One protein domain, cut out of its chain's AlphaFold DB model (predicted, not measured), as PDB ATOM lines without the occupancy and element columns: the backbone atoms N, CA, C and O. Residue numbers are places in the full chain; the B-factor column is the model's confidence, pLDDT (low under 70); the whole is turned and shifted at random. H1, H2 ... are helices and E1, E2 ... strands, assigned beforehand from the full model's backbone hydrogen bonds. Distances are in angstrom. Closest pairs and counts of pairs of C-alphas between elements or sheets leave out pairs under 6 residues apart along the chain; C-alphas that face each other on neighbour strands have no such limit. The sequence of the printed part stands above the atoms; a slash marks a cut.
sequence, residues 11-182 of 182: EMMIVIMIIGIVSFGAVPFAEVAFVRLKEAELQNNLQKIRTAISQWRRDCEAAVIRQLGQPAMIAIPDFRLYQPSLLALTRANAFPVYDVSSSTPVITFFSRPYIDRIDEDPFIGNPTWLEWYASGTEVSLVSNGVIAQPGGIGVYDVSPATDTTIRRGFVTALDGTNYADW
ATOM      1  N   GLU A  11     370.647 338.294 506.612       92.56
ATOM      2  CA  GLU A  11     370.498 339.466 505.750       92.56
ATOM      3  C   GLU A  11     369.897 339.094 504.390       92.56
ATOM      4  O   GLU A  11     368.939 339.729 503.952       92.56
ATOM      5  N   MET A  12     370.348 337.991 503.783       94.06
ATOM      6  CA  MET A  12     369.709 337.462 502.572       94.06
ATOM      7  C   MET A  12     368.246 337.061 502.805       94.06
ATOM      8  O   MET A  12     367.401 337.349 501.961       94.06
ATOM      9  N   MET A  13     367.912 336.450 503.949       94.94
ATOM     10  CA  MET A  13     366.524 336.099 504.288       94.94
ATOM     11  C   MET A  13     365.617 337.328 504.376       94.94
ATOM     12  O   MET A  13     364.525 337.322 503.811       94.94
ATOM     13  N   ILE A  14     366.069 338.382 505.060       95.56
ATOM     14  CA  ILE A  14     365.299 339.623 505.209       95.56
ATOM     15  C   ILE A  14     365.101 340.291 503.845       95.56
ATOM     16  O   ILE A  14     363.987 340.700 503.522       95.56
ATOM     17  N   VAL A  15     366.145 340.352 503.013       96.12
ATOM     18  CA  VAL A  15     366.066 340.944 501.668       96.12
ATOM     19  C   VAL A  15     365.060 340.196 500.795       96.12
ATOM     20  O   VAL A  15     364.178 340.823 500.210       96.12
ATOM     21  N   ILE A  16     365.134 338.864 500.740       95.56
ATOM     22  CA  ILE A  16     364.203 338.052 499.944       95.56
ATOM     23  C   ILE A  16     362.771 338.197 500.474       95.56
ATOM     24  O   ILE A  16     361.838 338.312 499.683       95.56
ATOM     25  N   MET A  17     362.587 338.252 501.798       97.06
ATOM     26  CA  MET A  17     361.272 338.453 502.413       97.06
ATOM     27  C   MET A  17     360.659 339.801 502.014       97.06
ATOM     28  O   MET A  17     359.501 339.850 501.603       97.06
ATOM     29  N   ILE A  18     361.436 340.886 502.077       96.69
ATOM     30  CA  ILE A  18     360.978 342.223 501.676       96.69
ATOM     31  C   ILE A  18     360.654 342.250 500.180       96.69
ATOM     32  O   ILE A  18     359.584 342.723 499.798       96.69
ATOM     33  N   ILE A  19     361.535 341.703 499.336       96.00
ATOM     34  CA  ILE A  19     361.304 341.623 497.887       96.00
ATOM     35  C   ILE A  19     360.028 340.831 497.592       96.00
ATOM     36  O   ILE A  19     359.242 341.259 496.749       96.00
ATOM     37  N   GLY A  20     359.781 339.725 498.297       95.25
ATOM     38  CA  GLY A  20     358.564 338.928 498.144       95.25
ATOM     39  C   GLY A  20     357.294 339.727 498.445       95.25
ATOM     40  O   GLY A  20     356.370 339.732 497.634       95.25
ATOM     41  N   ILE A  21     357.272 340.462 499.562       95.44
ATOM     42  CA  ILE A  21     356.124 341.296 499.957       95.44
ATOM     43  C   ILE A  21     355.877 342.413 498.936       95.44
ATOM     44  O   ILE A  21     354.742 342.626 498.514       95.44
ATOM     45  N   VAL A  22     356.933 343.110 498.510       95.56
ATOM     46  CA  VAL A  22     356.815 344.201 497.530       95.56
ATOM     47  C   VAL A  22     356.337 343.670 496.181       95.56
ATOM     48  O   VAL A  22     355.428 344.240 495.580       95.56
ATOM     49  N   SER A  23     356.911 342.558 495.720       93.75
ATOM     50  CA  SER A  23     356.574 341.963 494.423       93.75
ATOM     51  C   SER A  23     355.108 341.539 494.356       93.75
ATOM     52  O   SER A  23     354.473 341.722 493.320       93.75
ATOM     53  N   PHE A  24     354.548 341.047 495.466       92.75
ATOM     54  CA  PHE A  24     353.146 340.638 495.540       92.75
ATOM     55  C   PHE A  24     352.168 341.781 495.219       92.75
ATOM     56  O   PHE A  24     351.155 341.554 494.565       92.75
ATOM     57  N   GLY A  25     352.476 343.014 495.635       90.31
ATOM     58  CA  GLY A  25     351.661 344.187 495.300       90.31
ATOM     59  C   GLY A  25     352.033 344.842 493.967       90.31
ATOM     60  O   GLY A  25     351.159 345.316 493.243       90.31
ATOM     61  N   ALA A  26     353.323 344.877 493.628       89.94
ATOM     62  CA  ALA A  26     353.823 345.632 492.479       89.94
ATOM     63  C   ALA A  26     353.464 345.001 491.122       89.94
ATOM     64  O   ALA A  26     353.135 345.725 490.184       89.94
ATOM     65  N   VAL A  27     353.505 343.669 491.012       89.44
ATOM     66  CA  VAL A  27     353.253 342.947 489.751       89.44
ATOM     67  C   VAL A  27     351.822 343.131 489.223       89.44
ATOM     68  O   VAL A  27     351.685 343.628 488.104       89.44
ATOM     69  N   PRO A  28     350.750 342.825 489.983       86.75
ATOM     70  CA  PRO A  28     349.384 342.967 489.468       86.75
ATOM     71  C   PRO A  28     349.041 344.423 489.128       86.75
ATOM     72  O   PRO A  28     348.297 344.695 488.189       86.75
ATOM     73  N   PHE A  29     349.621 345.384 489.854       91.38
ATOM     74  CA  PHE A  29     349.467 346.799 489.533       91.38
ATOM     75  C   PHE A  29     350.107 347.156 488.184       91.38
ATOM     76  O   PHE A  29     349.494 347.858 487.379       91.38
ATOM     77  N   ALA A  30     351.318 346.657 487.921       89.62
ATOM     78  CA  ALA A  30     352.008 346.883 486.657       89.62
ATOM     79  C   ALA A  30     351.247 346.270 485.467       89.62
ATOM     80  O   ALA A  30     351.139 346.913 484.424       89.62
ATOM     81  N   GLU A  31     350.671 345.076 485.630       89.56
ATOM     82  CA  GLU A  31     349.851 344.425 484.597       89.56
ATOM     83  C   GLU A  31     348.604 345.248 484.249       89.56
ATOM     84  O   GLU A  31     348.345 345.521 483.076       89.56
ATOM     85  N   VAL A  32     347.861 345.719 485.257       92.44
ATOM     86  CA  VAL A  32     346.677 346.566 485.035       92.44
ATOM     87  C   VAL A  32     347.065 347.894 484.387       92.44
ATOM     88  O   VAL A  32     346.392 348.346 483.460       92.44
ATOM     89  N   ALA A  33     348.153 348.524 484.837       93.00
ATOM     90  CA  ALA A  33     348.646 349.758 484.234       93.00
ATOM     91  C   ALA A  33     349.013 349.560 482.754       93.00
ATOM     92  O   ALA A  33     348.687 350.406 481.922       93.00
ATOM     93  N   PHE A  34     349.632 348.428 482.411       93.00
ATOM     94  CA  PHE A  34     349.956 348.079 481.031       93.00
ATOM     95  C   PHE A  34     348.702 347.921 480.162       93.00
ATOM     96  O   PHE A  34     348.642 348.499 479.078       93.00
ATOM     97  N   VAL A  35     347.680 347.203 480.644       94.00
ATOM     98  CA  VAL A  35     346.414 347.042 479.908       94.00
ATOM     99  C   VAL A  35     345.728 348.392 479.698       94.00
ATOM    100  O   VAL A  35     345.350 348.697 478.574       94.00
ATOM    101  N   ARG A  36     345.667 349.257 480.719       95.31
ATOM    102  CA  ARG A  36     345.092 350.611 480.585       95.31
ATOM    103  C   ARG A  36     345.787 351.455 479.522       95.31
ATOM    104  O   ARG A  36     345.128 352.180 478.783       95.31
ATOM    105  N   LEU A  37     347.117 351.380 479.440       95.75
ATOM    106  CA  LEU A  37     347.871 352.080 478.398       95.75
ATOM    107  C   LEU A  37     347.510 351.554 477.005       95.75
ATOM    108  O   LEU A  37     347.330 352.345 476.082       95.75
ATOM    109  N   LYS A  38     347.360 350.233 476.867       94.94
ATOM    110  CA  LYS A  38     346.973 349.582 475.610       94.94
ATOM    111  C   LYS A  38     345.530 349.881 475.203       94.94
ATOM    112  O   LYS A  38     345.276 350.107 474.026       94.94
ATOM    113  N   GLU A  39     344.606 349.963 476.154       96.12
ATOM    114  CA  GLU A  39     343.228 350.411 475.923       96.12
ATOM    115  C   GLU A  39     343.174 351.869 475.447       96.12
ATOM    116  O   GLU A  39     342.485 352.175 474.475       96.12
ATOM    117  N   ALA A  40     343.939 352.764 476.080       96.25
ATOM    118  CA  ALA A  40     344.013 354.164 475.666       96.25
ATOM    119  C   ALA A  40     344.610 354.318 474.255       96.25
ATOM    120  O   ALA A  40     344.126 355.122 473.455       96.25
ATOM    121  N   GLU A  41     345.637 353.526 473.931       96.50
ATOM    122  CA  GLU A  41     346.215 353.440 472.586       96.50
ATOM    123  C   GLU A  41     345.182 352.929 471.565       96.50
ATOM    124  O   GLU A  41     345.012 353.535 470.507       96.50
ATOM    125  N   LEU A  42     344.421 351.882 471.909       95.88
ATOM    126  CA  LEU A  42     343.370 351.315 471.060       95.88
ATOM    127  C   LEU A  42     342.276 352.345 470.746       95.88
ATOM    128  O   LEU A  42     341.923 352.528 469.581       95.88
ATOM    129  N   GLN A  43     341.766 353.041 471.765       95.56
ATOM    130  CA  GLN A  43     340.732 354.066 471.598       95.56
ATOM    131  C   GLN A  43     341.215 355.231 470.730       95.56
ATOM    132  O   GLN A  43     340.480 355.701 469.861       95.56
ATOM    133  N   ASN A  44     342.462 355.672 470.914       96.50
ATOM    134  CA  ASN A  44     343.051 356.726 470.090       96.50
ATOM    135  C   ASN A  44     343.152 356.288 468.617       96.50
ATOM    136  O   ASN A  44     342.715 357.013 467.719       96.50
ATOM    137  N   ASN A  45     343.637 355.068 468.367       95.69
ATOM    138  CA  ASN A  45     343.755 354.515 467.016       95.69
ATOM    139  C   ASN A  45     342.376 354.386 466.338       95.69
ATOM    140  O   ASN A  45     342.210 354.830 465.197       95.69
ATOM    141  N   LEU A  46     341.362 353.881 467.052       95.12
ATOM    142  CA  LEU A  46     339.974 353.826 466.569       95.12
ATOM    143  C   LEU A  46     339.424 355.216 466.245       95.12
ATOM    144  O   LEU A  46     338.882 355.443 465.161       95.12
ATOM    145  N   GLN A  47     339.585 356.176 467.157       95.88
ATOM    146  CA  GLN A  47     339.088 357.535 466.967       95.88
ATOM    147  C   GLN A  47     339.745 358.218 465.764       95.88
ATOM    148  O   GLN A  47     339.072 358.922 465.003       95.88
ATOM    149  N   LYS A  48     341.043 357.997 465.553       96.06
ATOM    150  CA  LYS A  48     341.776 358.513 464.396       96.06
ATOM    151  C   LYS A  48     341.227 357.943 463.088       96.06
ATOM    152  O   LYS A  48     340.960 358.712 462.162       96.06
ATOM    153  N   ILE A  49     340.965 356.635 463.039       94.75
ATOM    154  CA  ILE A  49     340.337 355.980 461.885       94.75
ATOM    155  C   ILE A  49     338.927 356.540 461.634       94.75
ATOM    156  O   ILE A  49     338.635 356.992 460.527       94.75
ATOM    157  N   ARG A  50     338.066 356.604 462.657       94.69
ATOM    158  CA  ARG A  50     336.700 357.156 462.540       94.69
ATOM    159  C   ARG A  50     336.679 358.615 462.105       94.69
ATOM    160  O   ARG A  50     335.820 359.029 461.323       94.69
ATOM    161  N   THR A  51     337.650 359.400 462.565       96.38
ATOM    162  CA  THR A  51     337.806 360.795 462.146       96.38
ATOM    163  C   THR A  51     338.164 360.879 460.665       96.38
ATOM    164  O   THR A  51     337.561 361.682 459.953       96.38
ATOM    165  N   ALA A  52     339.078 360.033 460.181       95.75
ATOM    166  CA  ALA A  52     339.452 359.964 458.770       95.75
ATOM    167  C   ALA A  52     338.273 359.536 457.877       95.75
ATOM    168  O   ALA A  52     338.009 360.182 456.865       95.75
ATOM    169  N   ILE A  53     337.498 358.532 458.295       93.69
ATOM    170  CA  ILE A  53     336.251 358.111 457.626       93.69
ATOM    171  C   ILE A  53     335.260 359.280 457.547       93.69
ATOM    172  O   ILE A  53     334.703 359.587 456.492       93.69
ATOM    173  N   SER A  54     335.062 359.981 458.663       94.81
ATOM    174  CA  SER A  54     334.154 361.129 458.720       94.81
ATOM    175  C   SER A  54     334.624 362.285 457.831       94.81
ATOM    176  O   SER A  54     333.804 362.975 457.226       94.81
ATOM    177  N   GLN A  55     335.937 362.521 457.747       96.00
ATOM    178  CA  GLN A  55     336.518 363.514 456.839       96.00
ATOM    179  C   GLN A  55     336.323 363.117 455.374       96.00
ATOM    180  O   GLN A  55     335.903 363.966 454.592       96.00
ATOM    181  N   TRP A  56     336.538 361.844 455.028       95.06
ATOM    182  CA  TRP A  56     336.261 361.322 453.691       95.06
ATOM    183  C   TRP A  56     334.820 361.585 453.276       95.06
ATOM    184  O   TRP A  56     334.589 362.169 452.217       95.06
ATOM    185  N   ARG A  57     333.852 361.191 454.117       93.44
ATOM    186  CA  ARG A  57     332.424 361.376 453.827       93.44
ATOM    187  C   ARG A  57     332.112 362.844 453.537       93.44
ATOM    188  O   ARG A  57     331.490 363.137 452.522       93.44
ATOM    189  N   ARG A  58     332.587 363.760 454.390       95.25
ATOM    190  CA  ARG A  58     332.375 365.209 454.226       95.25
ATOM    191  C   ARG A  58     333.000 365.757 452.946       95.25
ATOM    192  O   ARG A  58     332.379 366.566 452.263       95.25
ATOM    193  N   ASP A  59     334.214 365.334 452.614       96.00
ATOM    194  CA  ASP A  59     334.900 365.800 451.408       96.00
ATOM    195  C   ASP A  59     334.220 365.257 450.137       96.00
ATOM    196  O   ASP A  59     334.071 365.997 449.160       96.00
ATOM    197  N   CYS A  60     333.739 364.008 450.171       94.44
ATOM    198  CA  CYS A  60     332.957 363.396 449.097       94.44
ATOM    199  C   CYS A  60     331.612 364.116 448.908       94.44
ATOM    200  O   CYS A  60     331.273 364.518 447.796       94.44
ATOM    201  N   GLU A  61     330.881 364.358 449.996       94.31
ATOM    202  CA  GLU A  61     329.632 365.128 450.003       94.31
ATOM    203  C   GLU A  61     329.845 366.540 449.431       94.31
ATOM    204  O   GLU A  61     329.133 366.986 448.529       94.31
ATOM    205  N   ALA A  62     330.895 367.232 449.875       94.69
ATOM    206  CA  ALA A  62     331.237 368.554 449.371       94.69
ATOM    207  C   ALA A  62     331.642 368.539 447.887       94.69
ATOM    208  O   ALA A  62     331.461 369.543 447.195       94.69
ATOM    209  N   ALA A  63     332.222 367.450 447.378       94.38
ATOM    210  CA  ALA A  63     332.525 367.301 445.956       94.38
ATOM    211  C   ALA A  63     331.246 367.122 445.123       94.38
ATOM    212  O   ALA A  63     331.092 367.798 444.104       94.38
ATOM    213  N   VAL A  64     330.311 366.294 445.600       93.50
ATOM    214  CA  VAL A  64     328.978 366.111 445.001       93.50
ATOM    215  C   VAL A  64     328.250 367.452 444.915       93.50
ATOM    216  O   VAL A  64     327.850 367.863 443.826       93.50
ATOM    217  N   ILE A  65     328.157 368.187 446.028       94.50
ATOM    218  CA  ILE A  65     327.466 369.487 446.076       94.50
ATOM    219  C   ILE A  65     328.116 370.497 445.127       94.50
ATOM    220  O   ILE A  65     327.415 371.259 444.466       94.50
ATOM    221  N   ARG A  66     329.451 370.517 445.037       94.19
ATOM    222  CA  ARG A  66     330.172 371.465 444.175       94.19
ATOM    223  C   ARG A  66     329.953 371.224 442.684       94.19
ATOM    224  O   ARG A  66     329.940 372.195 441.937       94.19
ATOM    225  N   GLN A  67     329.815 369.971 442.250       91.94
ATOM    226  CA  GLN A  67     329.689 369.643 440.824       91.94
ATOM    227  C   GLN A  67     328.236 369.512 440.358       91.94
ATOM    228  O   GLN A  67     327.923 369.896 439.236       91.94
ATOM    229  N   LEU A  68     327.354 368.984 441.210       90.88
ATOM    230  CA  LEU A  68     325.971 368.640 440.860       90.88
ATOM    231  C   LEU A  68     324.934 369.523 441.574       90.88
ATOM    232  O   LEU A  68     323.753 369.502 441.230       90.88
ATOM    233  N   GLY A  69     325.364 370.315 442.560       92.19
ATOM    234  CA  GLY A  69     324.492 371.117 443.414       92.19
ATOM    235  C   GLY A  69     323.919 370.333 444.599       92.19
ATOM    236  O   GLY A  69     323.978 369.107 444.665       92.19
ATOM    237  N   GLN A  70     323.312 371.054 445.547       88.94
ATOM    238  CA  GLN A  70     322.641 370.449 446.704       88.94
ATOM    239  C   GLN A  70     321.499 369.461 446.380       88.94
ATOM    240  O   GLN A  70     321.412 368.456 447.085       88.94
ATOM    241  N   PRO A  71     320.633 369.654 445.354       89.69
ATOM    242  CA  PRO A  71     319.505 368.739 445.142       89.69
ATOM    243  C   PRO A  71     319.934 367.323 444.736       89.69
ATOM    244  O   PRO A  71     319.188 366.377 444.971       89.69
ATOM    245  N   ALA A  72     321.143 367.154 444.189       85.88
ATOM    246  CA  ALA A  72     321.679 365.841 443.836       85.88
ATOM    247  C   ALA A  72     321.867 364.921 445.056       85.88
ATOM    248  O   ALA A  72     321.824 363.702 444.911       85.88
ATOM    249  N   MET A  73     322.009 365.484 446.265       87.38
ATOM    250  CA  MET A  73     322.178 364.700 447.493       87.38
ATOM    251  C   MET A  73     320.956 363.833 447.825       87.38
ATOM    252  O   MET A  73     321.079 362.836 448.520       87.38
ATOM    253  N   ILE A  74     319.775 364.184 447.311       86.44
ATOM    254  CA  ILE A  74     318.539 363.420 447.536       86.44
ATOM    255  C   ILE A  74     318.586 362.070 446.802       86.44
ATOM    256  O   ILE A  74     318.015 361.088 447.270       86.44
ATOM    257  N   ALA A  75     319.255 362.025 445.648       86.19
ATOM    258  CA  ALA A  75     319.322 360.843 444.794       86.19
ATOM    259  C   ALA A  75     320.520 359.935 445.118       86.19
ATOM    260  O   ALA A  75     320.566 358.788 444.680       86.19
ATOM    261  N   ILE A  76     321.495 360.422 445.892       85.75
ATOM    262  CA  ILE A  76     322.693 359.665 446.258       85.75
ATOM    263  C   ILE A  76     322.512 359.099 447.671       85.75
ATOM    264  O   ILE A  76     322.424 359.864 448.629       85.75
ATOM    265  N   PRO A  77     322.492 357.769 447.844       82.62
ATOM    266  CA  PRO A  77     322.426 357.166 449.168       82.62
ATOM    267  C   PRO A  77     323.676 357.434 450.003       82.62
ATOM    268  O   PRO A  77     324.795 357.353 449.496       82.62
ATOM    269  N   ASP A  78     323.497 357.592 451.313       82.62
ATOM    270  CA  ASP A  78     324.590 357.812 452.269       82.62
ATOM    271  C   ASP A  78     325.726 356.783 452.162       82.62
ATOM    272  O   ASP A  78     326.902 357.142 452.220       82.62
ATOM    273  N   PHE A  79     325.396 355.503 451.966       80.19
ATOM    274  CA  PHE A  79     326.397 354.437 451.896       80.19
ATOM    275  C   PHE A  79     327.347 354.582 450.692       80.19
ATOM    276  O   PHE A  79     328.485 354.118 450.739       80.19
ATOM    277  N   ARG A  80     326.909 355.270 449.626       84.75
ATOM    278  CA  ARG A  80     327.714 355.551 448.425       84.75
ATOM    279  C   ARG A  80     328.740 356.662 448.639       84.75
ATOM    280  O   ARG A  80     329.571 356.870 447.761       84.75
ATOM    281  N   LEU A  81     328.698 357.361 449.774       88.81
ATOM    282  CA  LEU A  81     329.638 358.432 450.119       88.81
ATOM    283  C   LEU A  81     330.838 357.939 450.943       88.81
ATOM    284  O   LEU A  81     331.795 358.690 451.136       88.81
ATOM    285  N   TYR A  82     330.807 356.697 451.432       88.38
ATOM    286  CA  TYR A  82     331.920 356.112 452.179       88.38
ATOM    287  C   TYR A  82     332.951 355.462 451.263       88.38
ATOM    288  O   TYR A  82     332.655 355.013 450.152       88.38
ATOM    289  N   GLN A  83     334.183 355.390 451.762       83.56
ATOM    290  CA  GLN A  83     335.276 354.723 451.074       83.56
ATOM    291  C   GLN A  83     334.983 353.233 450.814       83.56
ATOM    292  O   GLN A  83     334.225 352.607 451.556       83.56
ATOM    293  N   PRO A  84     335.595 352.642 449.772       77.56
ATOM    294  CA  PRO A  84     335.402 351.232 449.445       77.56
ATOM    295  C   PRO A  84     336.138 350.251 450.363       77.56
ATOM    296  O   PRO A  84     335.795 349.078 450.382       77.56
ATOM    297  N   SER A  85     337.172 350.717 451.060       83.12
ATOM    298  CA  SER A  85     337.928 349.964 452.064       83.12
ATOM    299  C   SER A  85     338.726 350.938 452.925       83.12
ATOM    300  O   SER A  85     339.028 352.055 452.486       83.12
ATOM    301  N   LEU A  86     339.150 350.513 454.113       85.12
ATOM    302  CA  LEU A  86     339.985 351.318 455.003       85.12
ATOM    303  C   LEU A  86     341.310 351.743 454.347       85.12
ATOM    304  O   LEU A  86     341.805 352.849 454.571       85.12
ATOM    305  N   LEU A  87     341.857 350.907 453.461       86.50
ATOM    306  CA  LEU A  87     343.082 351.205 452.717       86.50
ATOM    307  C   LEU A  87     342.925 352.373 451.732       86.50
ATOM    308  O   LEU A  87     343.915 353.001 451.359       86.50
ATOM    309  N   ALA A  88     341.702 352.703 451.316       88.38
ATOM    310  CA  ALA A  88     341.474 353.870 450.475       88.38
ATOM    311  C   ALA A  88     341.769 355.186 451.210       88.38
ATOM    312  O   ALA A  88     342.074 356.171 450.547       88.38
ATOM    313  N   LEU A  89     341.756 355.208 452.550       91.25
ATOM    314  CA  LEU A  89     342.080 356.402 453.336       91.25
ATOM    315  C   LEU A  89     343.564 356.790 453.262       91.25
ATOM    316  O   LEU A  89     343.893 357.946 453.533       91.25
ATOM    317  N   THR A  90     344.454 355.853 452.913       92.44
ATOM    318  CA  THR A  90     345.907 356.088 452.965       92.44
ATOM    319  C   THR A  90     346.493 356.711 451.715       92.44
ATOM    320  O   THR A  90     347.632 357.173 451.714       92.44
ATOM    321  N   ARG A  91     345.736 356.725 450.621       90.38
ATOM    322  CA  ARG A  91     346.232 357.181 449.329       90.38
ATOM    323  C   ARG A  91     345.152 357.947 448.584       90.38
ATOM    324  O   ARG A  91     343.962 357.699 448.759       90.38
ATOM    325  N   ALA A  92     345.585 358.848 447.713       90.50
ATOM    326  CA  ALA A  92     344.677 359.490 446.780       90.50
ATOM    327  C   ALA A  92     344.172 358.460 445.766       90.50
ATOM    328  O   ALA A  92     344.974 357.783 445.121       90.50
ATOM    329  N   ASN A  93     342.855 358.348 445.630       88.31
ATOM    330  CA  ASN A  93     342.215 357.437 444.693       88.31
ATOM    331  C   ASN A  93     341.054 358.139 443.989       88.31
ATOM    332  O   ASN A  93     340.380 358.999 444.559       88.31
ATOM    333  N   ALA A  94     340.802 357.733 442.747       91.06
ATOM    334  CA  ALA A  94     339.562 358.065 442.064       91.06
ATOM    335  C   ALA A  94     338.441 357.166 442.603       91.06
ATOM    336  O   ALA A  94     338.568 355.941 442.614       91.06
ATOM    337  N   PHE A  95     337.349 357.780 443.044       90.00
ATOM    338  CA  PHE A  95     336.194 357.112 443.620       90.00
ATOM    339  C   PHE A  95     334.921 357.501 442.853       90.00
ATOM    340  O   PHE A  95     334.471 358.645 442.948       90.00
ATOM    341  N   PRO A  96     334.347 356.587 442.055       90.62
ATOM    342  CA  PRO A  96     333.094 356.847 441.359       90.62
ATOM    343  C   PRO A  96     331.911 356.816 442.338       90.62
ATOM    344  O   PRO A  96     331.709 355.827 443.041       90.62
ATOM    345  N   VAL A  97     331.108 357.881 442.347       88.69
ATOM    346  CA  VAL A  97     329.863 357.983 443.121       88.69
ATOM    347  C   VAL A  97     328.680 357.711 442.200       88.69
ATOM    348  O   VAL A  97     328.610 358.240 441.086       88.69
ATOM    349  N   TYR A  98     327.737 356.908 442.680       86.25
ATOM    350  CA  TYR A  98     326.568 356.458 441.930       86.25
ATOM    351  C   TYR A  98     325.277 356.969 442.575       86.25
ATOM    352  O   TYR A  98     325.191 357.083 443.798       86.25
ATOM    353  N   ASP A  99     324.276 357.233 441.740       84.06
ATOM    354  CA  ASP A  99     322.881 357.457 442.133       84.06
ATOM    355  C   ASP A  99     322.236 356.130 442.602       84.06
ATOM    356  O   ASP A  99     322.766 355.045 442.339       84.06
ATOM    357  N   VAL A 100     321.061 356.190 443.239       75.19
ATOM    358  CA  VAL A 100     320.210 355.027 443.548       75.19
ATOM    359  C   VAL A 100     319.936 354.128 442.341       75.19
ATOM    360  O   VAL A 100     319.825 352.916 442.505       75.19
ATOM    361  N   SER A 101     319.805 354.704 441.143       72.62
ATOM    362  CA  SER A 101     319.269 353.994 439.967       72.62
ATOM    363  C   SER A 101     320.269 353.821 438.821       72.62
ATOM    364  O   SER A 101     319.977 353.124 437.850       72.62
ATOM    365  N   SER A 102     321.441 354.460 438.890       71.19
ATOM    366  CA  SER A 102     322.376 354.527 437.764       71.19
ATOM    367  C   SER A 102     323.544 353.553 437.917       71.19
ATOM    368  O   SER A 102     324.272 353.590 438.905       71.19
ATOM    369  N   SER A 103     323.805 352.752 436.881       73.31
ATOM    370  CA  SER A 103     325.063 351.990 436.753       73.31
ATOM    371  C   SER A 103     326.240 352.846 436.262       73.31
ATOM    372  O   SER A 103     327.379 352.390 436.252       73.31
ATOM    373  N   THR A 104     325.975 354.086 435.843       83.69
ATOM    374  CA  THR A 104     326.987 355.075 435.461       83.69
ATOM    375  C   THR A 104     327.323 355.976 436.646       83.69
ATOM    376  O   THR A 104     326.404 356.380 437.361       83.69
ATOM    377  N   PRO A 105     328.599 356.336 436.857       86.00
ATOM    378  CA  PRO A 105     328.953 357.273 437.913       86.00
ATOM    379  C   PRO A 105     328.398 358.664 437.597       86.00
ATOM    380  O   PRO A 105     328.557 359.161 436.482       86.00
ATOM    381  N   VAL A 106     327.773 359.301 438.586       88.69
ATOM    382  CA  VAL A 106     327.286 360.685 438.478       88.69
ATOM    383  C   VAL A 106     328.458 361.663 438.573       88.69
ATOM    384  O   VAL A 106     328.501 362.682 437.891       88.69
ATOM    385  N   ILE A 107     329.434 361.326 439.417       91.62
ATOM    386  CA  ILE A 107     330.655 362.091 439.667       91.62
ATOM    387  C   ILE A 107     331.790 361.125 440.006       91.62
ATOM    388  O   ILE A 107     331.575 360.070 440.599       91.62
ATOM    389  N   THR A 108     333.019 361.502 439.652       92.44
ATOM    390  CA  THR A 108     334.229 360.881 440.203       92.44
ATOM    391  C   THR A 108     334.846 361.814 441.240       92.44
ATOM    392  O   THR A 108     335.284 362.919 440.917       92.44
ATOM    393  N   PHE A 109     334.860 361.376 442.495       93.12
ATOM    394  CA  PHE A 109     335.527 362.054 443.598       93.12
ATOM    395  C   PHE A 109     337.010 361.676 443.616       93.12
ATOM    396  O   PHE A 109     337.357 360.500 443.551       93.12
ATOM    397  N   PHE A 110     337.896 362.664 443.718       92.62
ATOM    398  CA  PHE A 110     339.328 362.430 443.892       92.62
ATOM    399  C   PHE A 110     339.681 362.671 445.350       92.62
ATOM    400  O   PHE A 110     339.729 363.816 445.805       92.62
ATOM    401  N   SER A 111     339.889 361.584 446.088       91.31
ATOM    402  CA  SER A 111     340.231 361.674 447.499       91.31
ATOM    403  C   SER A 111     341.665 362.166 447.684       91.31
ATOM    404  O   SER A 111     342.559 361.885 446.884       91.31
ATOM    405  N   ARG A 112     341.897 362.876 448.784       92.69
ATOM    406  CA  ARG A 112     343.235 363.059 449.355       92.69
ATOM    407  C   ARG A 112     343.520 361.926 450.350       92.69
ATOM    408  O   ARG A 112     342.568 361.321 450.840       92.69
ATOM    409  N   PRO A 113     344.786 361.638 450.683       94.19
ATOM    410  CA  PRO A 113     345.085 360.813 451.849       94.19
ATOM    411  C   PRO A 113     344.590 361.516 453.125       94.19
ATOM    412  O   PRO A 113     344.840 362.708 453.315       94.19
ATOM    413  N   TYR A 114     343.874 360.786 453.980       94.69
ATOM    414  CA  TYR A 114     343.359 361.275 455.272       94.69
ATOM    415  C   TYR A 114     344.190 360.784 456.453       94.69
ATOM    416  O   TYR A 114     344.189 361.393 457.520       94.69
ATOM    417  N   ILE A 115     344.883 359.665 456.265       94.44
ATOM    418  CA  ILE A 115     345.761 359.065 457.258       94.44
ATOM    419  C   ILE A 115     346.990 358.507 456.544       94.44
ATOM    420  O   ILE A 115     346.864 357.963 455.457       94.44
ATOM    421  N   ASP A 116     348.179 358.620 457.130       91.88
ATOM    422  CA  ASP A 116     349.401 358.146 456.460       91.88
ATOM    423  C   ASP A 116     349.487 356.613 456.422       91.88
ATOM    424  O   ASP A 116     349.977 356.012 455.466       91.88
ATOM    425  N   ARG A 117     348.995 355.965 457.481       90.31
ATOM    426  CA  ARG A 117     348.941 354.510 457.636       90.31
ATOM    427  C   ARG A 117     347.784 354.122 458.539       90.31
ATOM    428  O   ARG A 117     347.379 354.901 459.395       90.31
ATOM    429  N   ILE A 118     347.293 352.904 458.361       90.44
ATOM    430  CA  ILE A 118     346.357 352.302 459.303       90.44
ATOM    431  C   ILE A 118     347.169 351.897 460.530       90.44
ATOM    432  O   ILE A 118     348.129 351.133 460.404       90.44
ATOM    433  N   ASP A 119     346.815 352.453 461.684       92.94
ATOM    434  CA  ASP A 119     347.485 352.112 462.932       92.94
ATOM    435  C   ASP A 119     347.132 350.681 463.353       92.94
ATOM    436  O   ASP A 119     346.112 350.110 462.953       92.94
ATOM    437  N   GLU A 120     348.030 350.077 464.120       91.56
ATOM    438  CA  GLU A 120     347.874 348.710 464.590       91.56
ATOM    439  C   GLU A 120     346.897 348.613 465.757       91.56
ATOM    440  O   GLU A 120     346.723 349.553 466.541       91.56
ATOM    441  N   ASP A 121     346.277 347.447 465.895       92.38
ATOM    442  CA  ASP A 121     345.618 347.098 467.137       92.38
ATOM    443  C   ASP A 121     346.695 346.738 468.175       92.38
ATOM    444  O   ASP A 121     347.434 345.767 467.972       92.38
ATOM    445  N   PRO A 122     346.799 347.466 469.298       93.44
ATOM    446  CA  PRO A 122     347.900 347.312 470.241       93.44
ATOM    447  C   PRO A 122     347.891 345.982 471.018       93.44
ATOM    448  O   PRO A 122     348.907 345.636 471.626       93.44
ATOM    449  N   PHE A 123     346.791 345.219 470.999       91.75
ATOM    450  CA  PHE A 123     346.715 343.885 471.610       91.75
ATOM    451  C   PHE A 123     347.177 342.767 470.663       91.75
ATOM    452  O   PHE A 123     347.645 341.714 471.120       91.75
ATOM    453  N   ILE A 124     347.070 343.010 469.354       91.62
ATOM    454  CA  ILE A 124     347.447 342.076 468.286       91.62
ATOM    455  C   ILE A 124     348.860 342.384 467.769       91.62
ATOM    456  O   ILE A 124     349.620 341.461 467.483       91.62
ATOM    457  N   GLY A 125     349.222 343.666 467.672       88.56
ATOM    458  CA  GLY A 125     350.452 344.145 467.033       88.56
ATOM    459  C   GLY A 125     350.383 344.143 465.503       88.56
ATOM    460  O   GLY A 125     351.411 344.014 464.851       88.56
ATOM    461  N   ASN A 126     349.173 344.197 464.933       87.06
ATOM    462  CA  ASN A 126     348.923 344.283 463.492       87.06
ATOM    463  C   ASN A 126     347.680 345.156 463.216       87.06
ATOM    464  O   ASN A 126     346.785 345.216 464.066       87.06
ATOM    465  N   PRO A 127     347.577 345.811 462.042       86.75
ATOM    466  CA  PRO A 127     346.426 346.633 461.656       86.75
ATOM    467  C   PRO A 127     345.237 345.772 461.202       86.75
ATOM    468  O   PRO A 127     344.889 345.736 460.022       86.75
ATOM    469  N   THR A 128     344.621 345.065 462.148       87.62
ATOM    470  CA  THR A 128     343.466 344.192 461.907       87.62
ATOM    471  C   THR A 128     342.208 344.822 462.494       87.62
ATOM    472  O   THR A 128     342.024 344.834 463.710       87.62
ATOM    473  N   TRP A 129     341.325 345.297 461.618       88.94
ATOM    474  CA  TRP A 129     340.075 345.965 461.979       88.94
ATOM    475  C   TRP A 129     338.904 345.296 461.256       88.94
ATOM    476  O   TRP A 129     339.042 344.848 460.116       88.94
ATOM    477  N   LEU A 130     337.757 345.215 461.923       86.38
ATOM    478  CA  LEU A 130     336.497 344.824 461.303       86.38
ATOM    479  C   LEU A 130     335.854 346.062 460.686       86.38
ATOM    480  O   LEU A 130     335.807 347.109 461.327       86.38
ATOM    481  N   GLU A 131     335.360 345.934 459.459       85.31
ATOM    482  CA  GLU A 131     334.584 346.971 458.781       85.31
ATOM    483  C   GLU A 131     333.099 346.606 458.836       85.31
ATOM    484  O   GLU A 131     332.711 345.470 458.548       85.31
ATOM    485  N   TRP A 132     332.270 347.581 459.193       80.06
ATOM    486  CA  TRP A 132     330.831 347.430 459.359       80.06
ATOM    487  C   TRP A 132     330.077 348.400 458.460       80.06
ATOM    488  O   TRP A 132     330.468 349.554 458.295       80.06
ATOM    489  N   TYR A 133     328.936 347.941 457.950       75.88
ATOM    490  CA  TYR A 133     327.893 348.780 457.371       75.88
ATOM    491  C   TYR A 133     326.587 348.468 458.107       75.88
ATOM    492  O   TYR A 133     326.313 347.309 458.413       75.88
ATOM    493  N   ALA A 134     325.787 349.490 458.418       63.50
ATOM    494  CA  ALA A 134     324.656 349.386 459.351       63.50
ATOM    495  C   ALA A 134     323.552 348.352 459.006       63.50
ATOM    496  O   ALA A 134     322.685 348.096 459.842       63.50
ATOM    497  N   SER A 135     323.564 347.708 457.835       51.81
ATOM    498  CA  SER A 135     322.792 346.483 457.606       51.81
ATOM    499  C   SER A 135     323.622 345.276 458.044       51.81
ATOM    500  O   SER A 135     324.439 344.784 457.268       51.81
ATOM    501  N   GLY A 136     323.424 344.819 459.285       49.03
ATOM    502  CA  GLY A 136     324.131 343.699 459.920       49.03
ATOM    503  C   GLY A 136     323.975 342.340 459.222       49.03
ATOM    504  O   GLY A 136     323.427 341.401 459.792       49.03
ATOM    505  N   THR A 137     324.419 342.216 457.973       48.19
ATOM    506  CA  THR A 137     324.329 340.985 457.176       48.19
ATOM    507  C   THR A 137     325.559 340.748 456.295       48.19
ATOM    508  O   THR A 137     325.743 339.626 455.838       48.19
ATOM    509  N   GLU A 138     326.472 341.715 456.139       49.97
ATOM    510  CA  GLU A 138     327.766 341.474 455.485       49.97
ATOM    511  C   GLU A 138     328.912 342.072 456.309       49.97
ATOM    512  O   GLU A 138     329.126 343.281 456.339       49.97
ATOM    513  N   VAL A 139     329.635 341.191 457.006       49.62
ATOM    514  CA  VAL A 139     330.906 341.491 457.675       49.62
ATOM    515  C   VAL A 139     332.004 341.086 456.710       49.62
ATOM    516  O   VAL A 139     332.094 339.914 456.343       49.62
ATOM    517  N   SER A 140     332.842 342.030 456.300       53.19
ATOM    518  CA  SER A 140     334.028 341.701 455.525       53.19
ATOM    519  C   SER A 140     335.264 341.925 456.392       53.19
ATOM    520  O   SER A 140     335.467 342.992 456.969       53.19
ATOM    521  N   LEU A 141     336.058 340.866 456.551       49.88
ATOM    522  CA  LEU A 141     337.282 340.870 457.347       49.88
ATOM    523  C   LEU A 141     338.398 341.546 456.545       49.88
ATOM    524  O   LEU A 141     338.788 341.031 455.496       49.88
ATOM    525  N   VAL A 142     338.960 342.658 457.036       52.59
ATOM    526  CA  VAL A 142     340.149 343.254 456.402       52.59
ATOM    527  C   VAL A 142     341.376 342.515 456.895       52.59
ATOM    528  O   VAL A 142     341.844 342.713 458.014       52.59
ATOM    529  N   SER A 143     341.936 341.684 456.026       49.28
ATOM    530  CA  SER A 143     343.286 341.149 456.166       49.28
ATOM    531  C   SER A 143     344.006 341.344 454.837       49.28
ATOM    532  O   SER A 143     343.476 340.990 453.787       49.28
ATOM    533  N   ASN A 144     345.191 341.955 454.853       47.91
ATOM    534  CA  ASN A 144     346.013 342.194 453.657       47.91
ATOM    535  C   ASN A 144     345.356 343.033 452.534       47.91
ATOM    536  O   ASN A 144     345.694 342.887 451.362       47.91
ATOM    537  N   GLY A 145     344.484 343.982 452.891       53.12
ATOM    538  CA  GLY A 145     344.260 345.181 452.077       53.12
ATOM    539  C   GLY A 145     343.338 345.073 450.858       53.12
ATOM    540  O   GLY A 145     343.430 345.941 449.990       53.12
ATOM    541  N   VAL A 146     342.437 344.089 450.771       43.91
ATOM    542  CA  VAL A 146     341.380 344.099 449.742       43.91
ATOM    543  C   VAL A 146     340.030 343.697 450.321       43.91
ATOM    544  O   VAL A 146     339.859 342.567 450.766       43.91
ATOM    545  N   ILE A 147     339.065 344.613 450.226       51.59
ATOM    546  CA  ILE A 147     337.628 344.351 450.332       51.59
ATOM    547  C   ILE A 147     336.914 345.211 449.275       51.59
ATOM    548  O   ILE A 147     337.312 346.352 449.034       51.59
ATOM    549  N   ALA A 148     335.910 344.647 448.600       47.19
ATOM    550  CA  ALA A 148     334.992 345.373 447.719       47.19
ATOM    551  C   ALA A 148     333.860 346.001 448.548       47.19
ATOM    552  O   ALA A 148     333.443 345.380 449.520       47.19
ATOM    553  N   GLN A 149     333.332 347.171 448.147       50.53
ATOM    554  CA  GLN A 149     332.164 347.776 448.811       50.53
ATOM    555  C   GLN A 149     331.051 346.732 448.980       50.53
ATOM    556  O   GLN A 149     330.510 346.292 447.959       50.53
ATOM    557  N   PRO A 150     330.669 346.350 450.209       50.56
ATOM    558  CA  PRO A 150     329.415 345.644 450.400       50.56
ATOM    559  C   PRO A 150     328.282 346.577 449.957       50.56
ATOM    560  O   PRO A 150     328.335 347.794 450.157       50.56
ATOM    561  N   GLY A 151     327.252 346.017 449.323       53.72
ATOM    562  CA  GLY A 151     326.065 346.748 448.857       53.72
ATOM    563  C   GLY A 151     325.145 347.184 450.003       53.72
ATOM    564  O   GLY A 151     323.928 347.075 449.886       53.72
ATOM    565  N   GLY A 152     325.726 347.593 451.130       59.66
ATOM    566  CA  GLY A 152     325.043 347.780 452.400       59.66
ATOM    567  C   GLY A 152     324.266 349.086 452.483       59.66
ATOM    568  O   GLY A 152     324.560 350.065 451.803       59.66
ATOM    569  N   ILE A 153     323.278 349.111 453.372       62.69
ATOM    570  CA  ILE A 153     322.521 350.314 453.721       62.69
ATOM    571  C   ILE A 153     323.118 350.899 455.006       62.69
ATOM    572  O   ILE A 153     323.336 350.181 455.980       62.69
ATOM    573  N   GLY A 154     323.329 352.217 455.030       72.31
ATOM    574  CA  GLY A 154     323.567 352.986 456.254       72.31
ATOM    575  C   GLY A 154     325.006 353.454 456.483       72.31
ATOM    576  O   GLY A 154     325.692 353.859 455.546       72.31
ATOM    577  N   VAL A 155     325.413 353.512 457.754       81.94
ATOM    578  CA  VAL A 155     326.673 354.127 458.204       81.94
ATOM    579  C   VAL A 155     327.811 353.116 458.147       81.94
ATOM    580  O   VAL A 155     327.634 351.979 458.580       81.94
ATOM    581  N   TYR A 156     328.957 353.551 457.627       85.44
ATOM    582  CA  TYR A 156     330.202 352.802 457.708       85.44
ATOM    583  C   TYR A 156     330.881 353.041 459.053       85.44
ATOM    584  O   TYR A 156     331.082 354.197 459.438       85.44
ATOM    585  N   ASP A 157     331.298 351.969 459.713       88.00
ATOM    586  CA  ASP A 157     332.079 352.042 460.944       88.00
ATOM    587  C   ASP A 157     333.165 350.961 460.989       88.00
ATOM    588  O   ASP A 157     333.206 350.053 460.158       88.00
ATOM    589  N   VAL A 158     334.069 351.073 461.957       90.12
ATOM    590  CA  VAL A 158     335.111 350.089 462.232       90.12
ATOM    591  C   VAL A 158     335.075 349.660 463.689       90.12
ATOM    592  O   VAL A 158     334.762 350.460 464.566       90.12
ATOM    593  N   SER A 159     335.456 348.413 463.947       91.44
ATOM    594  CA  SER A 159     335.686 347.926 465.305       91.44
ATOM    595  C   SER A 159     336.971 347.098 465.381       91.44
ATOM    596  O   SER A 159     337.480 346.617 464.362       91.44
ATOM    597  N   PRO A 160     337.503 346.865 466.587       91.69
ATOM    598  CA  PRO A 160     338.535 345.861 466.804       91.69
ATOM    599  C   PRO A 160     338.045 344.461 466.408       91.69
ATOM    600  O   PRO A 160     336.843 344.180 466.409       91.69
ATOM    601  N   ALA A 161     338.986 343.563 466.096       88.88
ATOM    602  CA  ALA A 161     338.683 342.145 465.883       88.88
ATOM    603  C   ALA A 161     337.971 341.531 467.104       88.88
ATOM    604  O   ALA A 161     338.233 341.927 468.235       88.88
ATOM    605  N   THR A 162     337.115 340.532 466.891       87.88
ATOM    606  CA  THR A 162     336.377 339.830 467.962       87.88
ATOM    607  C   THR A 162     336.909 338.425 468.249       87.88
ATOM    608  O   THR A 162     336.527 337.812 469.243       87.88
ATOM    609  N   ASP A 163     337.809 337.911 467.406       87.75
ATOM    610  CA  ASP A 163     338.391 336.578 467.561       87.75
ATOM    611  C   ASP A 163     339.318 336.518 468.787       87.75
ATOM    612  O   ASP A 163     340.369 337.170 468.853       87.75
ATOM    613  N   THR A 164     338.935 335.694 469.764       86.62
ATOM    614  CA  THR A 164     339.672 335.487 471.015       86.62
ATOM    615  C   THR A 164     341.043 334.851 470.794       86.62
ATOM    616  O   THR A 164     341.947 335.077 471.602       86.62
ATOM    617  N   THR A 165     341.233 334.116 469.695       88.00
ATOM    618  CA  THR A 165     342.503 333.481 469.324       88.00
ATOM    619  C   THR A 165     343.523 334.532 468.909       88.00
ATOM    620  O   THR A 165     344.645 334.550 469.412       88.00
ATOM    621  N   ILE A 166     343.113 335.459 468.037       85.56
ATOM    622  CA  ILE A 166     343.981 336.525 467.519       85.56
ATOM    623  C   ILE A 166     344.330 337.512 468.637       85.56
ATOM    624  O   ILE A 166     345.472 337.956 468.752       85.56
ATOM    625  N   ARG A 167     343.363 337.815 469.509       87.56
ATOM    626  CA  ARG A 167     343.548 338.754 470.624       87.56
ATOM    627  C   ARG A 167     344.100 338.131 471.896       87.56
ATOM    628  O   ARG A 167     344.229 338.844 472.884       87.56
ATOM    629  N   ARG A 168     344.406 336.829 471.923       87.06
ATOM    630  CA  ARG A 168     344.892 336.124 473.127       87.06
ATOM    631  C   ARG A 168     343.986 336.343 474.355       87.06
ATOM    632  O   ARG A 168     344.472 336.497 475.470       87.06
ATOM    633  N   GLY A 169     342.671 336.398 474.139       86.25
ATOM    634  CA  GLY A 169     341.671 336.633 475.188       86.25
ATOM    635  C   GLY A 169     341.384 338.101 475.540       86.25
ATOM    636  O   GLY A 169     340.446 338.351 476.290       86.25
ATOM    637  N   PHE A 170     342.103 339.079 474.978       86.75
ATOM    638  CA  PHE A 170     341.835 340.507 475.202       86.75
ATOM    639  C   PHE A 170     340.659 341.008 474.350       86.75
ATOM    640  O   PHE A 170     340.869 341.726 473.379       86.75
ATOM    641  N   VAL A 171     339.425 340.626 474.684       90.19
ATOM    642  CA  VAL A 171     338.189 341.081 473.994       90.19
ATOM    643  C   VAL A 171     337.322 342.016 474.841       90.19
ATOM    644  O   VAL A 171     336.457 342.711 474.318       90.19
ATOM    645  N   THR A 172     337.564 342.039 476.148       92.81
ATOM    646  CA  THR A 172     336.817 342.838 477.115       92.81
ATOM    647  C   THR A 172     337.777 343.776 477.822       92.81
ATOM    648  O   THR A 172     338.903 343.393 478.153       92.81
ATOM    649  N   ALA A 173     337.309 344.992 478.041       93.25
ATOM    650  CA  ALA A 173     338.006 346.029 478.762       93.25
ATOM    651  C   ALA A 173     338.041 345.772 480.268       93.25
ATOM    652  O   ALA A 173     337.252 344.997 480.817       93.25
ATOM    653  N   LEU A 174     338.912 346.499 480.962       92.06
ATOM    654  CA  LEU A 174     339.010 346.472 482.421       92.06
ATOM    655  C   LEU A 174     337.715 346.896 483.134       92.06
ATOM    656  O   LEU A 174     337.529 346.545 484.299       92.06
ATOM    657  N   ASP A 175     336.833 347.641 482.465       91.12
ATOM    658  CA  ASP A 175     335.518 348.048 482.980       91.12
ATOM    659  C   ASP A 175     334.382 347.057 482.652       91.12
ATOM    660  O   ASP A 175     333.254 347.243 483.111       91.12
ATOM    661  N   GLY A 176     334.675 345.988 481.904       91.81
ATOM    662  CA  GLY A 176     333.712 344.963 481.503       91.81
ATOM    663  C   GLY A 176     333.017 345.208 480.159       91.81
ATOM    664  O   GLY A 176     332.245 344.352 479.728       91.81
ATOM    665  N   THR A 177     333.280 346.326 479.478       93.69
ATOM    666  CA  THR A 177     332.741 346.590 478.132       93.69
ATOM    667  C   THR A 177     333.482 345.787 477.057       93.69
ATOM    668  O   THR A 177     334.652 345.438 477.220       93.69
ATOM    669  N   ASN A 178     332.811 345.440 475.955       93.44
ATOM    670  CA  ASN A 178     333.461 344.745 474.845       93.44
ATOM    671  C   ASN A 178     334.197 345.754 473.958       93.44
ATOM    672  O   ASN A 178     333.624 346.773 473.581       93.44
ATOM    673  N   TYR A 179     335.435 345.445 473.567       92.69
ATOM    674  CA  TYR A 179     336.185 346.297 472.644       92.69
ATOM    675  C   TYR A 179     335.502 346.455 471.282       92.69
ATOM    676  O   TYR A 179     335.732 347.447 470.606       92.69
ATOM    677  N   ALA A 180     334.673 345.499 470.862       89.62
ATOM    678  CA  ALA A 180     333.914 345.591 469.617       89.62
ATOM    679  C   ALA A 180     332.830 346.681 469.635       89.62
ATOM    680  O   ALA A 180     332.442 347.147 468.568       89.62
ATOM    681  N   ASP A 181     332.375 347.086 470.825       90.06
ATOM    682  CA  ASP A 181     331.357 348.129 471.003       90.06
ATOM    683  C   ASP A 181     331.972 349.533 471.134       90.06
ATOM    684  O   ASP A 181     331.245 350.523 471.253       90.06
ATOM    685  N   TRP A 182     333.306 349.615 471.176       90.69
ATOM    686  CA  TRP A 182     334.055 350.858 471.350       90.69
ATOM    687  C   TRP A 182     334.122 351.697 470.100       90.69
ATOM    688  O   TRP A 182     334.213 351.141 468.987       90.69
TER     689      TRP A 182
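What this domain is: This is residues 11 to 182 of the 182 residues of an uncharacterized protein of bacterium ADurb.Bin374 (UniProt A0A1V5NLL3). One very long helix, H1, runs the length of the model; its residues 11 to 31 stick out as a bare arm, and along the rest pack two small strand hairpins, E1 with E2 near its last residues and E3 with E4 farther back, among short helices and long loops. The 172 printed residues hold four named helices, then four named strands, in two antiparallel sheets, E1 - E2 and E3 - E4; the class is mixed. The whole is loose, with a radius of gyration of the C-alphas of 22.2 A, and spans 84 by 29 by 26 A.

Where its parts are: H1, residues 11 to 68, begins at C-alpha (370.498, 339.466, 505.750), measures 83.9 A and has a kink of 33 degrees near residue 24. H2 is residues 70 to 74, H3 78 to 81 and H4 86 to 90. E1 is residues 94 to 98, 13.1 A, and E2 105 to 110, 13.0 A. E3 is residues 129 to 133, 13.3 A, and E4 156 to 160, 14.2 A, ending at C-alpha (338.535, 345.861, 466.804).

How they stand to each other: H1 is the hub. Its residues 61 to 65 alone touch H2, closest at C-alphas of Ile 65 and Ala 72, 7.2 A. It only just touches H3 and H4, with 3 pairs of C-alphas within 8 A each; the closest are Arg 57 and Leu 81, 5.5 A, and Ala 52 and Leu 89, 7.0 A. The closest C-alphas of H1 and E2 are Cys 60 and Phe 109, 6.2 A; of H1 and E4, Arg 50 and Asp 157, 7.1 A. In hairpin E1 and E2, N 95 and O 109 are within hydrogen-bond range at 2.8 A; in hairpin E3 and E4, N 130 and O 159 at 2.8 A. E1 and E4 are apart. O i to N i+4 pairs within range number 51 of 54 in H1 and 0 of 1 in H2 and H4, which each have 2 of 2 O i to N i+3 pairs; H3 is too short for an i+4 pair.

The domain as a whole: Without residues 11 to 31 the body spans 54 by 30 by 27 A. The printed part has no cut. The links E2 to E3 and E3 to E4 are long, 18 and 22 residues. Residues 134 to 153 have pLDDT under 70.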